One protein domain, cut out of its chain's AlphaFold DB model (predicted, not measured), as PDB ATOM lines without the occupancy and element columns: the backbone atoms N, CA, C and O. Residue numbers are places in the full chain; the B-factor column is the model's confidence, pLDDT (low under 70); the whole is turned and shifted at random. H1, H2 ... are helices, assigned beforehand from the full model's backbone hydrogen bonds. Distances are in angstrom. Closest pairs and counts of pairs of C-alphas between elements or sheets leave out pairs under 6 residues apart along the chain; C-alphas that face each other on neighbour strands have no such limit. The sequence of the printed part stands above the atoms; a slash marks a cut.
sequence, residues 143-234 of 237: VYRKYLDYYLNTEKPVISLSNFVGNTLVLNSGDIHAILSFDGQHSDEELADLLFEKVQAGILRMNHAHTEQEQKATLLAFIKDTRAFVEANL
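This is residues 143 to 234 of the 237 residues of the protein "Methyltransferase type 12 family protein" of Pasteurella multocida (UniProt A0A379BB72). A long helix, H4, runs lengthwise across two shorter ones, crossing H3 with its earlier residues and H2 with its later ones; H1 packs on H2 and extends the row of short helices H1, H2, H3. The long unnamed stretch of residues 154 to 172 joins H1 to H2. The printed part has 92 residues with four named helices, in the order H1, H2, H3, H4, and no named strand; the class is all helix. It is compact, with a radius of gyration of the C-alphas of 14.0 A, and spans 40 by 27 by 23 A.

H1 is residues 143 to 153, 16.1 A long, with C-alpha 143 at (120.460, 249.319, 318.844). H2 is residues 173 to 180. H3 is residues 188 to 200, 18.5 A long. H4 is residues 212 to 232, 30.2 A long, with C-alpha 232 at (106.279, 254.165, 325.234).

H1 and H2 form a helical hairpin: they touch, closest at the C-alphas of Leu 148 and Ile 176, 6.3 A apart, at a shallow tilt of 33 degrees, only just short of steep, opposite ways. H2 touches residues 223 to 230 of H4, closest at the C-alphas of Ile 179 and Thr 226, 6.6 A, at a steep tilt of 68 degrees, only just short of about perpendicular, the same way. H3 touches residues 215 to 224 of H4, closest at the C-alphas of Ala 192 and Leu 220, 5.0 A, at a steep tilt of 52 degrees, opposite ways. H2 and H3 are only just apart, closest 8.3 A; H1 is apart from H3 and H4. In H1, H2, H3 and H4 every O i to N i+4 pair is within hydrogen-bond range.

The C-alphas farthest apart, Gly 166 and Thr 211, are 40.4 A apart. The printed part has no cut. The links H1 to H2 and H3 to H4 are long. Mean pLDDT of the printed part is 88.8; residue 209 is under 70.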
ATOM      1  N   VAL A 143     120.229 250.380 317.848       90.56
ATOM      2  CA  VAL A 143     120.460 249.319 318.844       90.56
ATOM      3  C   VAL A 143     119.310 248.309 318.835       90.56
ATOM      4  O   VAL A 143     119.564 247.116 318.707       90.56
ATOM      5  N   TYR A 144     118.059 248.774 318.885       92.75
ATOM      6  CA  TYR A 144     116.889 247.892 318.875       92.75
ATOM      7  C   TYR A 144     116.736 247.158 317.546       92.75
ATOM      8  O   TYR A 144     116.443 245.967 317.551       92.75
ATOM      9  N   ARG A 145     117.022 247.829 316.420       93.19
ATOM     10  CA  ARG A 145     116.998 247.206 315.087       93.19
ATOM     11  C   ARG A 145     117.867 245.946 315.031       93.19
ATOM     12  O   ARG A 145     117.369 244.891 314.669       93.19
ATOM     13  N   LYS A 146     119.121 246.025 315.494       91.38
ATOM     14  CA  LYS A 146     120.053 244.880 315.501       91.38
ATOM     15  C   LYS A 146     119.541 243.688 316.314       91.38
ATOM     16  O   LYS A 146     119.699 242.550 315.883       91.38
ATOM     17  N   TYR A 147     118.945 243.937 317.481       91.38
ATOM     18  CA  TYR A 147     118.391 242.865 318.315       91.38
ATOM     19  C   TYR A 147     117.161 242.224 317.674       91.38
ATOM     20  O   TYR A 147     117.047 241.002 317.663       91.38
ATOM     21  N   LEU A 148     116.267 243.033 317.112       92.62
ATOM     22  CA  LEU A 148     115.072 242.554 316.422       92.62
ATOM     23  C   LEU A 148     115.422 241.753 315.158       92.62
ATOM     24  O   LEU A 148     114.856 240.684 314.939       92.62
ATOM     25  N   ASP A 149     116.414 242.206 314.385       91.62
ATOM     26  CA  ASP A 149     116.944 241.466 313.234       91.62
ATOM     27  C   ASP A 149     117.556 240.122 313.661       91.62
ATOM     28  O   ASP A 149     117.311 239.097 313.025       91.62
ATOM     29  N   TYR A 150     118.321 240.091 314.759       91.31
ATOM     30  CA  TYR A 150     118.837 238.842 315.329       91.31
ATOM     31  C   TYR A 150     117.700 237.879 315.695       91.31
ATOM     32  O   TYR A 150     117.773 236.693 315.374       91.31
ATOM     33  N   TYR A 151     116.642 238.392 316.323       89.56
ATOM     34  CA  TYR A 151     115.485 237.603 316.735       89.56
ATOM     35  C   TYR A 151     114.744 236.951 315.567       89.56
ATOM     36  O   TYR A 151     114.346 235.796 315.682       89.56
ATOM     37  N   LEU A 152     114.573 237.659 314.446       88.44
ATOM     38  CA  LEU A 152     113.896 237.112 313.265       88.44
ATOM     39  C   LEU A 152     114.722 236.059 312.524       88.44
ATOM     40  O   LEU A 152     114.160 235.139 311.938       88.44
ATOM     41  N   ASN A 153     116.047 236.206 312.519       89.88
ATOM     42  CA  ASN A 153     116.939 235.376 311.707       89.88
ATOM     43  C   ASN A 153     117.574 234.210 312.482       89.88
ATOM     44  O   ASN A 153     118.386 233.471 311.926       89.88
ATOM     45  N   THR A 154     117.220 234.034 313.757       89.50
ATOM     46  CA  THR A 154     117.759 232.973 314.616       89.50
ATOM     47  C   THR A 154     116.643 232.018 315.011       89.50
ATOM     48  O   THR A 154     115.691 232.424 315.663       89.50
ATOM     49  N   GLU A 155     116.773 230.731 314.676       87.00
ATOM     50  CA  GLU A 155     115.744 229.714 314.963       87.00
ATOM     51  C   GLU A 155     115.437 229.584 316.468       87.00
ATOM     52  O   GLU A 155     114.296 229.358 316.869       87.00
ATOM     53  N   LYS A 156     116.463 229.733 317.315       87.88
ATOM     54  CA  LYS A 156     116.370 229.638 318.780       87.88
ATOM     55  C   LYS A 156     117.113 230.804 319.433       87.88
ATOM     56  O   LYS A 156     118.259 230.637 319.856       87.88
ATOM     57  N   PRO A 157     116.508 232.001 319.479       85.12
ATOM     58  CA  PRO A 157     117.166 233.174 320.032       85.12
ATOM     59  C   PRO A 157     117.373 232.993 321.542       85.12
ATOM     60  O   PRO A 157     116.426 232.795 322.295       85.12
ATOM     61  N   VAL A 158     118.630 233.067 321.986       86.56
ATOM     62  CA  VAL A 158     119.011 232.976 323.414       86.56
ATOM     63  C   VAL A 158     119.225 234.338 324.083       86.56
ATOM     64  O   VAL A 158     119.515 234.404 325.274       86.56
ATOM     65  N   ILE A 159     119.123 235.426 323.318       85.00
ATOM     66  CA  ILE A 159     119.321 236.793 323.806       85.00
ATOM     67  C   ILE A 159     117.954 237.443 323.932       85.00
ATOM     68  O   ILE A 159     117.247 237.515 322.935       85.00
ATOM     69  N   SER A 160     117.634 237.934 325.128       83.81
ATOM     70  CA  SER A 160     116.384 238.631 325.429       83.81
ATOM     71  C   SER A 160     116.442 240.116 325.073       83.81
ATOM     72  O   SER A 160     117.436 240.779 325.377       83.81
ATOM     73  N   LEU A 161     115.371 240.671 324.500       87.94
ATOM     74  CA  LEU A 161     115.217 242.122 324.386       87.94
ATOM     75  C   LEU A 161     114.595 242.685 325.671       87.94
ATOM     76  O   LEU A 161     113.641 242.116 326.194       87.94
ATOM     77  N   SER A 162     115.107 243.813 326.161       88.56
ATOM     78  CA  SER A 162     114.515 244.548 327.283       88.56
ATOM     79  C   SER A 162     114.173 245.981 326.892       88.56
ATOM     80  O   SER A 162     114.794 246.561 325.998       88.56
ATOM     81  N   ASN A 163     113.159 246.545 327.545       86.25
ATOM     82  CA  ASN A 163     112.832 247.960 327.415       86.25
ATOM     83  C   ASN A 163     113.676 248.833 328.360       86.25
ATOM     84  O   ASN A 163     114.485 248.341 329.146       86.25
ATOM     85  N   PHE A 164     113.461 250.150 328.320       87.06
ATOM     86  CA  PHE A 164     114.251 251.107 329.105       87.06
ATOM     87  C   PHE A 164     114.112 250.965 330.636       87.06
ATOM     88  O   PHE A 164     114.950 251.504 331.358       87.06
ATOM     89  N   VAL A 165     113.077 250.271 331.132       85.19
ATOM     90  CA  VAL A 165     112.901 249.967 332.567       85.19
ATOM     91  C   VAL A 165     113.440 248.588 332.956       85.19
ATOM     92  O   VAL A 165     113.376 248.220 334.123       85.19
ATOM     93  N   GLY A 166     114.005 247.834 332.005       85.44
ATOM     94  CA  GLY A 166     114.600 246.518 332.242       85.44
ATOM     95  C   GLY A 166     113.621 245.345 332.154       85.44
ATOM     96  O   GLY A 166     114.013 244.211 332.424       85.44
ATOM     97  N   ASN A 167     112.372 245.576 331.739       85.81
ATOM     98  CA  ASN A 167     111.411 244.496 331.526       85.81
ATOM     99  C   ASN A 167     111.746 243.754 330.233       85.81
ATOM    100  O   ASN A 167     111.983 244.379 329.197       85.81
ATOM    101  N   THR A 168     111.732 242.421 330.290       88.56
ATOM    102  CA  THR A 168     111.903 241.584 329.097       88.56
ATOM    103  C   THR A 168     110.682 241.722 328.194       88.56
ATOM    104  O   THR A 168     109.548 241.589 328.649       88.56
ATOM    105  N   LEU A 169     110.920 241.992 326.915       87.31
ATOM    106  CA  LEU A 169     109.892 242.128 325.895       87.31
ATOM    107  C   LEU A 169     109.658 240.782 325.210       87.31
ATOM    108  O   LEU A 169     110.601 240.122 324.775       87.31
ATOM    109  N   VAL A 170     108.388 240.405 325.086       85.00
ATOM    110  CA  VAL A 170     107.953 239.233 324.322       85.00
ATOM    111  C   VAL A 170     107.180 239.750 323.118       85.00
ATOM    112  O   VAL A 170     106.104 240.318 323.276       85.00
ATOM    113  N   LEU A 171     107.758 239.592 321.930       86.25
ATOM    114  CA  LEU A 171     107.201 240.075 320.668       86.25
ATOM    115  C   LEU A 171     107.014 238.901 319.717       86.25
ATOM    116  O   LEU A 171     107.873 238.019 319.640       86.25
ATOM    117  N   ASN A 172     105.902 238.890 318.984       85.38
ATOM    118  CA  ASN A 172     105.705 237.916 317.917       85.38
ATOM    119  C   ASN A 172     106.392 238.393 316.620       85.38
ATOM    120  O   ASN A 172     106.765 239.556 316.479       85.38
ATOM    121  N   SER A 173     106.559 237.496 315.643       84.00
ATOM    122  CA  SER A 173     107.238 237.827 314.380       84.00
ATOM    123  C   SER A 173     106.567 238.972 313.607       84.00
ATOM    124  O   SER A 173     107.264 239.745 312.953       84.00
ATOM    125  N   GLY A 174     105.237 239.089 313.673       83.25
ATOM    126  CA  GLY A 174     104.481 240.167 313.034       83.25
ATOM    127  C   GLY A 174     104.787 241.525 313.661       83.25
ATOM    128  O   GLY A 174     105.106 242.464 312.933       83.25
ATOM    129  N   ASP A 175     104.794 241.597 314.996       88.56
ATOM    130  CA  ASP A 175     105.171 242.807 315.737       88.56
ATOM    131  C   ASP A 175     106.591 243.234 315.361       88.56
ATOM    132  O   ASP A 175     106.841 244.397 315.059       88.56
ATOM    133  N   ILE A 176     107.532 242.283 315.318       91.12
ATOM    134  CA  ILE A 176     108.929 242.584 314.996       91.12
ATOM    135  C   ILE A 176     109.061 243.130 313.569       91.12
ATOM    136  O   ILE A 176     109.746 244.131 313.359       91.12
ATOM    137  N   HIS A 177     108.388 242.521 312.588       89.00
ATOM    138  CA  HIS A 177     108.393 243.028 311.214       89.00
ATOM    139  C   HIS A 177     107.804 244.438 311.106       89.00
ATOM    140  O   HIS A 177     108.357 245.264 310.379       89.00
ATOM    141  N   ALA A 178     106.726 244.730 311.836       91.19
ATOM    142  CA  ALA A 178     106.138 246.063 311.879       91.19
ATOM    143  C   ALA A 178     107.091 247.077 312.523       91.19
ATOM    144  O   ALA A 178     107.363 248.120 311.934       91.19
ATOM    145  N   ILE A 179     107.696 246.751 313.668       94.31
ATOM    146  CA  ILE A 179     108.665 247.630 314.343       94.31
ATOM    147  C   ILE A 179     109.877 247.913 313.443       94.31
ATOM    148  O   ILE A 179     110.356 249.044 313.373       94.31
ATOM    149  N   LEU A 180     110.377 246.908 312.719       93.44
ATOM    150  CA  LEU A 180     111.502 247.069 311.794       93.44
ATOM    151  C   LEU A 180     111.165 247.918 310.560       93.44
ATOM    152  O   LEU A 180     112.093 248.397 309.903       93.44
ATOM    153  N   SER A 181     109.885 248.142 310.260       93.19
ATOM    154  CA  SER A 181     109.459 249.048 309.187       93.19
ATOM    155  C   SER A 181     109.614 250.532 309.549       93.19
ATOM    156  O   SER A 181     109.664 251.371 308.658       93.19
ATOM    157  N   PHE A 182     109.792 250.864 310.835       96.00
ATOM    158  CA  PHE A 182     110.014 252.234 311.311       96.00
ATOM    159  C   PHE A 182     111.428 252.727 310.967       96.00
ATOM    160  O   PHE A 182     112.387 252.598 311.741       96.00
ATOM    161  N   ASP A 183     111.568 253.257 309.756       93.56
ATOM    162  CA  ASP A 183     112.812 253.713 309.134       93.56
ATOM    163  C   ASP A 183     112.974 255.245 309.106       93.56
ATOM    164  O   ASP A 183     114.048 255.744 308.762       93.56
ATOM    165  N   GLY A 184     111.942 255.990 309.509       95.50
ATOM    166  CA  GLY A 184     111.884 257.450 309.438       95.50
ATOM    167  C   GLY A 184     111.558 258.009 308.049       95.50
ATOM    168  O   GLY A 184     111.622 259.223 307.860       95.50
ATOM    169  N   GLN A 185     111.226 257.161 307.074       95.50
ATOM    170  CA  GLN A 185     110.924 257.562 305.696       95.50
ATOM    171  C   GLN A 185     109.431 257.543 305.383       95.50
ATOM    172  O   GLN A 185     108.995 258.342 304.552       95.50
ATOM    173  N   HIS A 186     108.656 256.715 306.081       95.56
ATOM    174  CA  HIS A 186     107.236 256.494 305.809       95.56
ATOM    175  C   HIS A 186     106.335 256.978 306.961       95.56
ATOM    176  O   HIS A 186     106.719 256.907 308.133       95.56
ATOM    177  N   SER A 187     105.150 257.503 306.634       95.75
ATOM    178  CA  SER A 187     104.072 257.785 307.596       95.75
ATOM    179  C   SER A 187     103.358 256.501 308.032       95.75
ATOM    180  O   SER A 187     103.566 255.436 307.455       95.75
ATOM    181  N   ASP A 188     102.488 256.589 309.041       94.75
ATOM    182  CA  ASP A 188     101.721 255.424 309.508       94.75
ATOM    183  C   ASP A 188     100.795 254.866 308.421       94.75
ATOM    184  O   ASP A 188     100.642 253.652 308.298       94.75
ATOM    185  N   GLU A 189     100.198 255.746 307.619       94.75
ATOM    186  CA  GLU A 189      99.361 255.386 306.476       94.75
ATOM    187  C   GLU A 189     100.185 254.704 305.378       94.75
ATOM    188  O   GLU A 189      99.811 253.626 304.923       94.75
ATOM    189  N   GLU A 190     101.344 255.271 305.021       95.69
ATOM    190  CA  GLU A 190     102.250 254.687 304.020       95.69
ATOM    191  C   GLU A 190     102.743 253.293 304.458       95.69
ATOM    192  O   GLU A 190     102.793 252.359 303.658       95.69
ATOM    193  N   LEU A 191     103.056 253.112 305.745       94.44
ATOM    194  CA  LEU A 191     103.438 251.810 306.303       94.44
ATOM    195  C   LEU A 191     102.285 250.800 306.281       94.44
ATOM    196  O   LEU A 191     102.509 249.618 306.005       94.44
ATOM    197  N   ALA A 192     101.058 251.242 306.560       93.06
ATOM    198  CA  ALA A 192      99.879 250.386 306.486       93.06
ATOM    199  C   ALA A 192      99.613 249.912 305.048       93.06
ATOM    200  O   ALA A 192      99.318 248.731 304.848       93.06
ATOM    201  N   ASP A 193      99.787 250.788 304.056       92.81
ATOM    202  CA  ASP A 193      99.672 250.440 302.636       92.81
ATOM    203  C   ASP A 193     100.748 249.422 302.216       92.81
ATOM    204  O   ASP A 193     100.434 248.412 301.582       92.81
ATOM    205  N   LEU A 194     101.998 249.591 302.663       91.50
ATOM    206  CA  LEU A 194     103.073 248.616 302.422       91.50
ATOM    207  C   LEU A 194     102.780 247.243 303.051       91.50
ATOM    208  O   LEU A 194     103.088 246.201 302.464       91.50
ATOM    209  N   LEU A 195     102.194 247.203 304.253       88.75
ATOM    210  CA  LEU A 195     101.751 245.942 304.856       88.75
ATOM    211  C   LEU A 195     100.589 245.323 304.075       88.75
ATOM    212  O   LEU A 195     100.554 244.101 303.908       88.75
ATOM    213  N   PHE A 196      99.667 246.142 303.569       90.06
ATOM    214  CA  PHE A 196      98.540 245.685 302.765       90.06
ATOM    215  C   PHE A 196      99.014 245.008 301.474       90.06
ATOM    216  O   PHE A 196      98.563 243.905 301.165       90.06
ATOM    217  N   GLU A 197      99.997 245.580 300.775       90.31
ATOM    218  CA  GLU A 197     100.620 244.951 299.601       90.31
ATOM    219  C   GLU A 197     101.213 243.572 299.926       90.31
ATOM    220  O   GLU A 197     101.041 242.616 299.165       90.31
ATOM    221  N   LYS A 198     101.855 243.422 301.092       86.50
ATOM    222  CA  LYS A 198     102.393 242.128 301.548       86.50
ATOM    223  C   LYS A 198     101.305 241.104 301.862       86.50
ATOM    224  O   LYS A 198     101.538 239.908 301.676       86.50
ATOM    225  N   VAL A 199     100.138 241.546 302.327       87.19
ATOM    226  CA  VAL A 199      98.965 240.679 302.512       87.19
ATOM    227  C   VAL A 199      98.425 240.225 301.156       87.19
ATOM    228  O   VAL A 199      98.214 239.028 300.966       87.19
ATOM    229  N   GLN A 200      98.291 241.134 300.184       87.38
ATOM    230  CA  GLN A 200      97.846 240.789 298.825       87.38
ATOM    231  C   GLN A 200      98.822 239.838 298.113       87.38
ATOM    232  O   GLN A 200      98.400 238.932 297.398       87.38
ATOM    233  N   ALA A 201     100.125 239.985 298.364       86.81
ATOM    234  CA  ALA A 201     101.160 239.080 297.867       86.81
ATOM    235  C   ALA A 201     101.206 237.717 298.595       86.81
ATOM    236  O   ALA A 201     102.004 236.855 298.229       86.81
ATOM    237  N   GLY A 202     100.396 237.511 299.641       82.12
ATOM    238  CA  GLY A 202     100.362 236.275 300.429       82.12
ATOM    239  C   GLY A 202     101.567 236.068 301.354       82.12
ATOM    240  O   GLY A 202     101.741 234.971 301.887       82.12
ATOM    241  N   ILE A 203     102.391 237.104 301.553       78.56
ATOM    242  CA  ILE A 203     103.567 237.085 302.437       78.56
ATOM    243  C   ILE A 203     103.126 237.174 303.901       78.56
ATOM    244  O   ILE A 203     103.656 236.473 304.759       78.56
ATOM    245  N   LEU A 204     102.140 238.028 304.182       78.19
ATOM    246  CA  LEU A 204     101.500 238.156 305.489       78.19
ATOM    247  C   LEU A 204     100.068 237.632 305.419       78.19
ATOM    248  O   LEU A 204      99.422 237.678 304.374       78.19
ATOM    249  N   ARG A 205      99.559 237.133 306.545       79.31
ATOM    250  CA  ARG A 205      98.182 236.649 306.656       79.31
ATOM    251  C   ARG A 205      97.456 237.429 307.734       79.31
ATOM    252  O   ARG A 205      97.971 237.583 308.837       79.31
ATOM    253  N   MET A 206      96.251 237.877 307.407       79.88
ATOM    254  CA  MET A 206      95.313 238.413 308.381       79.88
ATOM    255  C   MET A 206      94.363 237.297 308.801       79.88
ATOM    256  O   MET A 206      93.890 236.525 307.965       79.88
ATOM    257  N   ASN A 207      94.109 237.192 310.102       75.56
ATOM    258  CA  ASN A 207      93.070 236.306 310.603       75.56
ATOM    259  C   ASN A 207      91.707 236.953 310.320       75.56
ATOM    260  O   ASN A 207      91.582 238.162 310.463       75.56
ATOM    261  N   HIS A 208      90.704 236.139 309.975       71.88
ATOM    262  CA  HIS A 208      89.327 236.529 309.618       71.88
ATOM    263  C   HIS A 208      89.110 237.075 308.195       71.88
ATOM    264  O   HIS A 208      90.004 237.609 307.541       71.88
ATOM    265  N   ALA A 209      87.882 236.883 307.700       62.22
ATOM    266  CA  ALA A 209      87.434 237.414 306.420       62.22
ATOM    267  C   ALA A 209      87.099 238.900 306.588       62.22
ATOM    268  O   ALA A 209      86.083 239.244 307.187       62.22
ATOM    269  N   HIS A 210      87.972 239.752 306.064       71.31
ATOM    270  CA  HIS A 210      87.819 241.202 306.058       71.31
ATOM    271  C   HIS A 210      87.603 241.696 304.628       71.31
ATOM    272  O   HIS A 210      88.238 241.189 303.697       71.31
ATOM    273  N   THR A 211      86.759 242.710 304.450       85.12
ATOM    274  CA  THR A 211      86.744 243.498 303.205       85.12
ATOM    275  C   THR A 211      88.071 244.247 303.035       85.12
ATOM    276  O   THR A 211      88.786 244.471 304.009       85.12
ATOM    277  N   GLU A 212      88.418 244.685 301.822       85.06
ATOM    278  CA  GLU A 212      89.647 245.470 301.596       85.06
ATOM    279  C   GLU A 212      89.734 246.703 302.518       85.06
ATOM    280  O   GLU A 212      90.785 247.001 303.085       85.06
ATOM    281  N   GLN A 213      88.612 247.399 302.712       86.19
ATOM    282  CA  GLN A 213      88.552 248.581 303.568       86.19
ATOM    283  C   GLN A 213      88.803 248.234 305.044       86.19
ATOM    284  O   GLN A 213      89.536 248.947 305.732       86.19
ATOM    285  N   GLU A 214      88.243 247.123 305.524       88.50
ATOM    286  CA  GLU A 214      88.489 246.616 306.878       88.50
ATOM    287  C   GLU A 214      89.940 246.162 307.063       88.50
ATOM    288  O   GLU A 214      90.519 246.399 308.124       88.50
ATOM    289  N   GLN A 215      90.555 245.565 306.034       88.44
ATOM    290  CA  GLN A 215      91.966 245.177 306.066       88.44
ATOM    291  C   GLN A 215      92.862 246.402 306.262       88.44
ATOM    292  O   GLN A 215      93.662 246.427 307.196       88.44
ATOM    293  N   LYS A 216      92.682 247.450 305.447       89.31
ATOM    294  CA  LYS A 216      93.460 248.696 305.563       89.31
ATOM    295  C   LYS A 216      93.276 249.369 306.922       89.31
ATOM    296  O   LYS A 216      94.257 249.754 307.551       89.31
ATOM    297  N   ALA A 217      92.038 249.457 307.414       91.56
ATOM    298  CA  ALA A 217      91.758 250.032 308.730       91.56
ATOM    299  C   ALA A 217      92.431 249.243 309.867       91.56
ATOM    300  O   ALA A 217      93.009 249.836 310.776       91.56
ATOM    301  N   THR A 218      92.400 247.912 309.789       91.94
ATOM    302  CA  THR A 218      93.031 247.024 310.777       91.94
ATOM    303  C   THR A 218      94.553 247.154 310.757       91.94
ATOM    304  O   THR A 218      95.172 247.238 311.813       91.94
ATOM    305  N   LEU A 219      95.166 247.223 309.573       91.56
ATOM    306  CA  LEU A 219      96.614 247.406 309.433       91.56
ATOM    307  C   LEU A 219      97.067 248.774 309.946       91.56
ATOM    308  O   LEU A 219      98.077 248.860 310.641       91.56
ATOM    309  N   LEU A 220      96.297 249.832 309.678       94.25
ATOM    310  CA  LEU A 220      96.576 251.159 310.222       94.25
ATOM    311  C   LEU A 220      96.475 251.179 311.752       94.25
ATOM    312  O   LEU A 220      97.325 251.775 312.412       94.25
ATOM    313  N   ALA A 221      95.461 250.525 312.325       93.25
ATOM    314  CA  ALA A 221      95.342 250.380 313.775       93.25
ATOM    315  C   ALA A 221      96.547 249.625 314.354       93.25
ATOM    316  O   ALA A 221      97.183 250.112 315.284       93.25
ATOM    317  N   PHE A 222      96.936 248.511 313.732       92.31
ATOM    318  CA  PHE A 222      98.103 247.729 314.131       92.31
ATOM    319  C   PHE A 222      99.411 248.536 314.084       92.31
ATOM    320  O   PHE A 222     100.206 248.472 315.025       92.31
ATOM    321  N   ILE A 223      99.635 249.343 313.040       94.62
ATOM    322  CA  ILE A 223     100.794 250.248 312.961       94.62
ATOM    323  C   ILE A 223     100.761 251.285 314.087       94.62
ATOM    324  O   ILE A 223     101.785 251.506 314.732       94.62
ATOM    325  N   LYS A 224      99.599 251.883 314.375       93.31
ATOM    326  CA  LYS A 224      99.449 252.868 315.460       93.31
ATOM    327  C   LYS A 224      99.698 252.260 316.837       93.31
ATOM    328  O   LYS A 224     100.401 252.871 317.643       93.31
ATOM    329  N   ASP A 225      99.203 251.053 317.084       91.81
ATOM    330  CA  ASP A 225      99.448 250.319 318.328       91.81
ATOM    331  C   ASP A 225     100.938 249.969 318.471       91.81
ATOM    332  O   ASP A 225     101.545 250.182 319.524       91.81
ATOM    333  N   THR A 226     101.567 249.530 317.377       93.50
ATOM    334  CA  THR A 226     103.007 249.240 317.327       93.50
ATOM    335  C   THR A 226     103.848 250.501 317.551       93.50
ATOM    336  O   THR A 226     104.826 250.473 318.301       93.50
ATOM    337  N   ARG A 227     103.464 251.641 316.960       93.56
ATOM    338  CA  ARG A 227     104.097 252.948 317.198       93.56
ATOM    339  C   ARG A 227     103.989 253.330 318.669       93.56
ATOM    340  O   ARG A 227     105.007 253.650 319.279       93.56
ATOM    341  N   ALA A 228     102.794 253.248 319.251       90.88
ATOM    342  CA  ALA A 228     102.574 253.563 320.660       90.88
ATOM    343  C   ALA A 228     103.441 252.689 321.580       90.88
ATOM    344  O   ALA A 228     103.997 253.187 322.560       90.88
ATOM    345  N   PHE A 229     103.616 251.408 321.242       91.81
ATOM    346  CA  PHE A 229     104.539 250.514 321.937       91.81
ATOM    347  C   PHE A 229     105.998 250.988 321.839       91.81
ATOM    348  O   PHE A 229     106.677 251.091 322.865       91.81
ATOM    349  N   VAL A 230     106.491 251.304 320.638       93.75
ATOM    350  CA  VAL A 230     107.878 251.760 320.415       93.75
ATOM    351  C   VAL A 230     108.151 253.074 321.149       93.75
ATOM    352  O   VAL A 230     109.158 253.186 321.853       93.75
ATOM    353  N   GLU A 231     107.239 254.038 321.047       92.69
ATOM    354  CA  GLU A 231     107.323 255.336 321.722       92.69
ATOM    355  C   GLU A 231     107.304 255.186 323.250       92.69
ATOM    356  O   GLU A 231     108.152 255.739 323.953       92.69
ATOM    357  N   ALA A 232     106.390 254.375 323.792       90.38
ATOM    358  CA  ALA A 232     106.279 254.165 325.234       90.38
ATOM    359  C   ALA A 232     107.498 253.488 325.866       90.38
ATOM    360  O   ALA A 232     107.790 253.706 327.048       90.38
ATOM    361  N   ASN A 233     108.199 252.670 325.079       91.44
ATOM    362  CA  ASN A 233     109.424 251.988 325.475       91.44
ATOM    363  C   ASN A 233     110.695 252.781 325.113       91.44
ATOM    364  O   ASN A 233     111.799 252.268 325.305       91.44
ATOM    365  N   LEU A 234     110.560 254.029 324.636       92.06
ATOM    366  CA  LEU A 234     111.661 254.921 324.240       92.06
ATOM    367  C   LEU A 234     112.588 254.299 323.186       92.06
ATOM    368  O   LEU A 234     113.809 254.513 323.187       92.06
TER     369      LEU A 234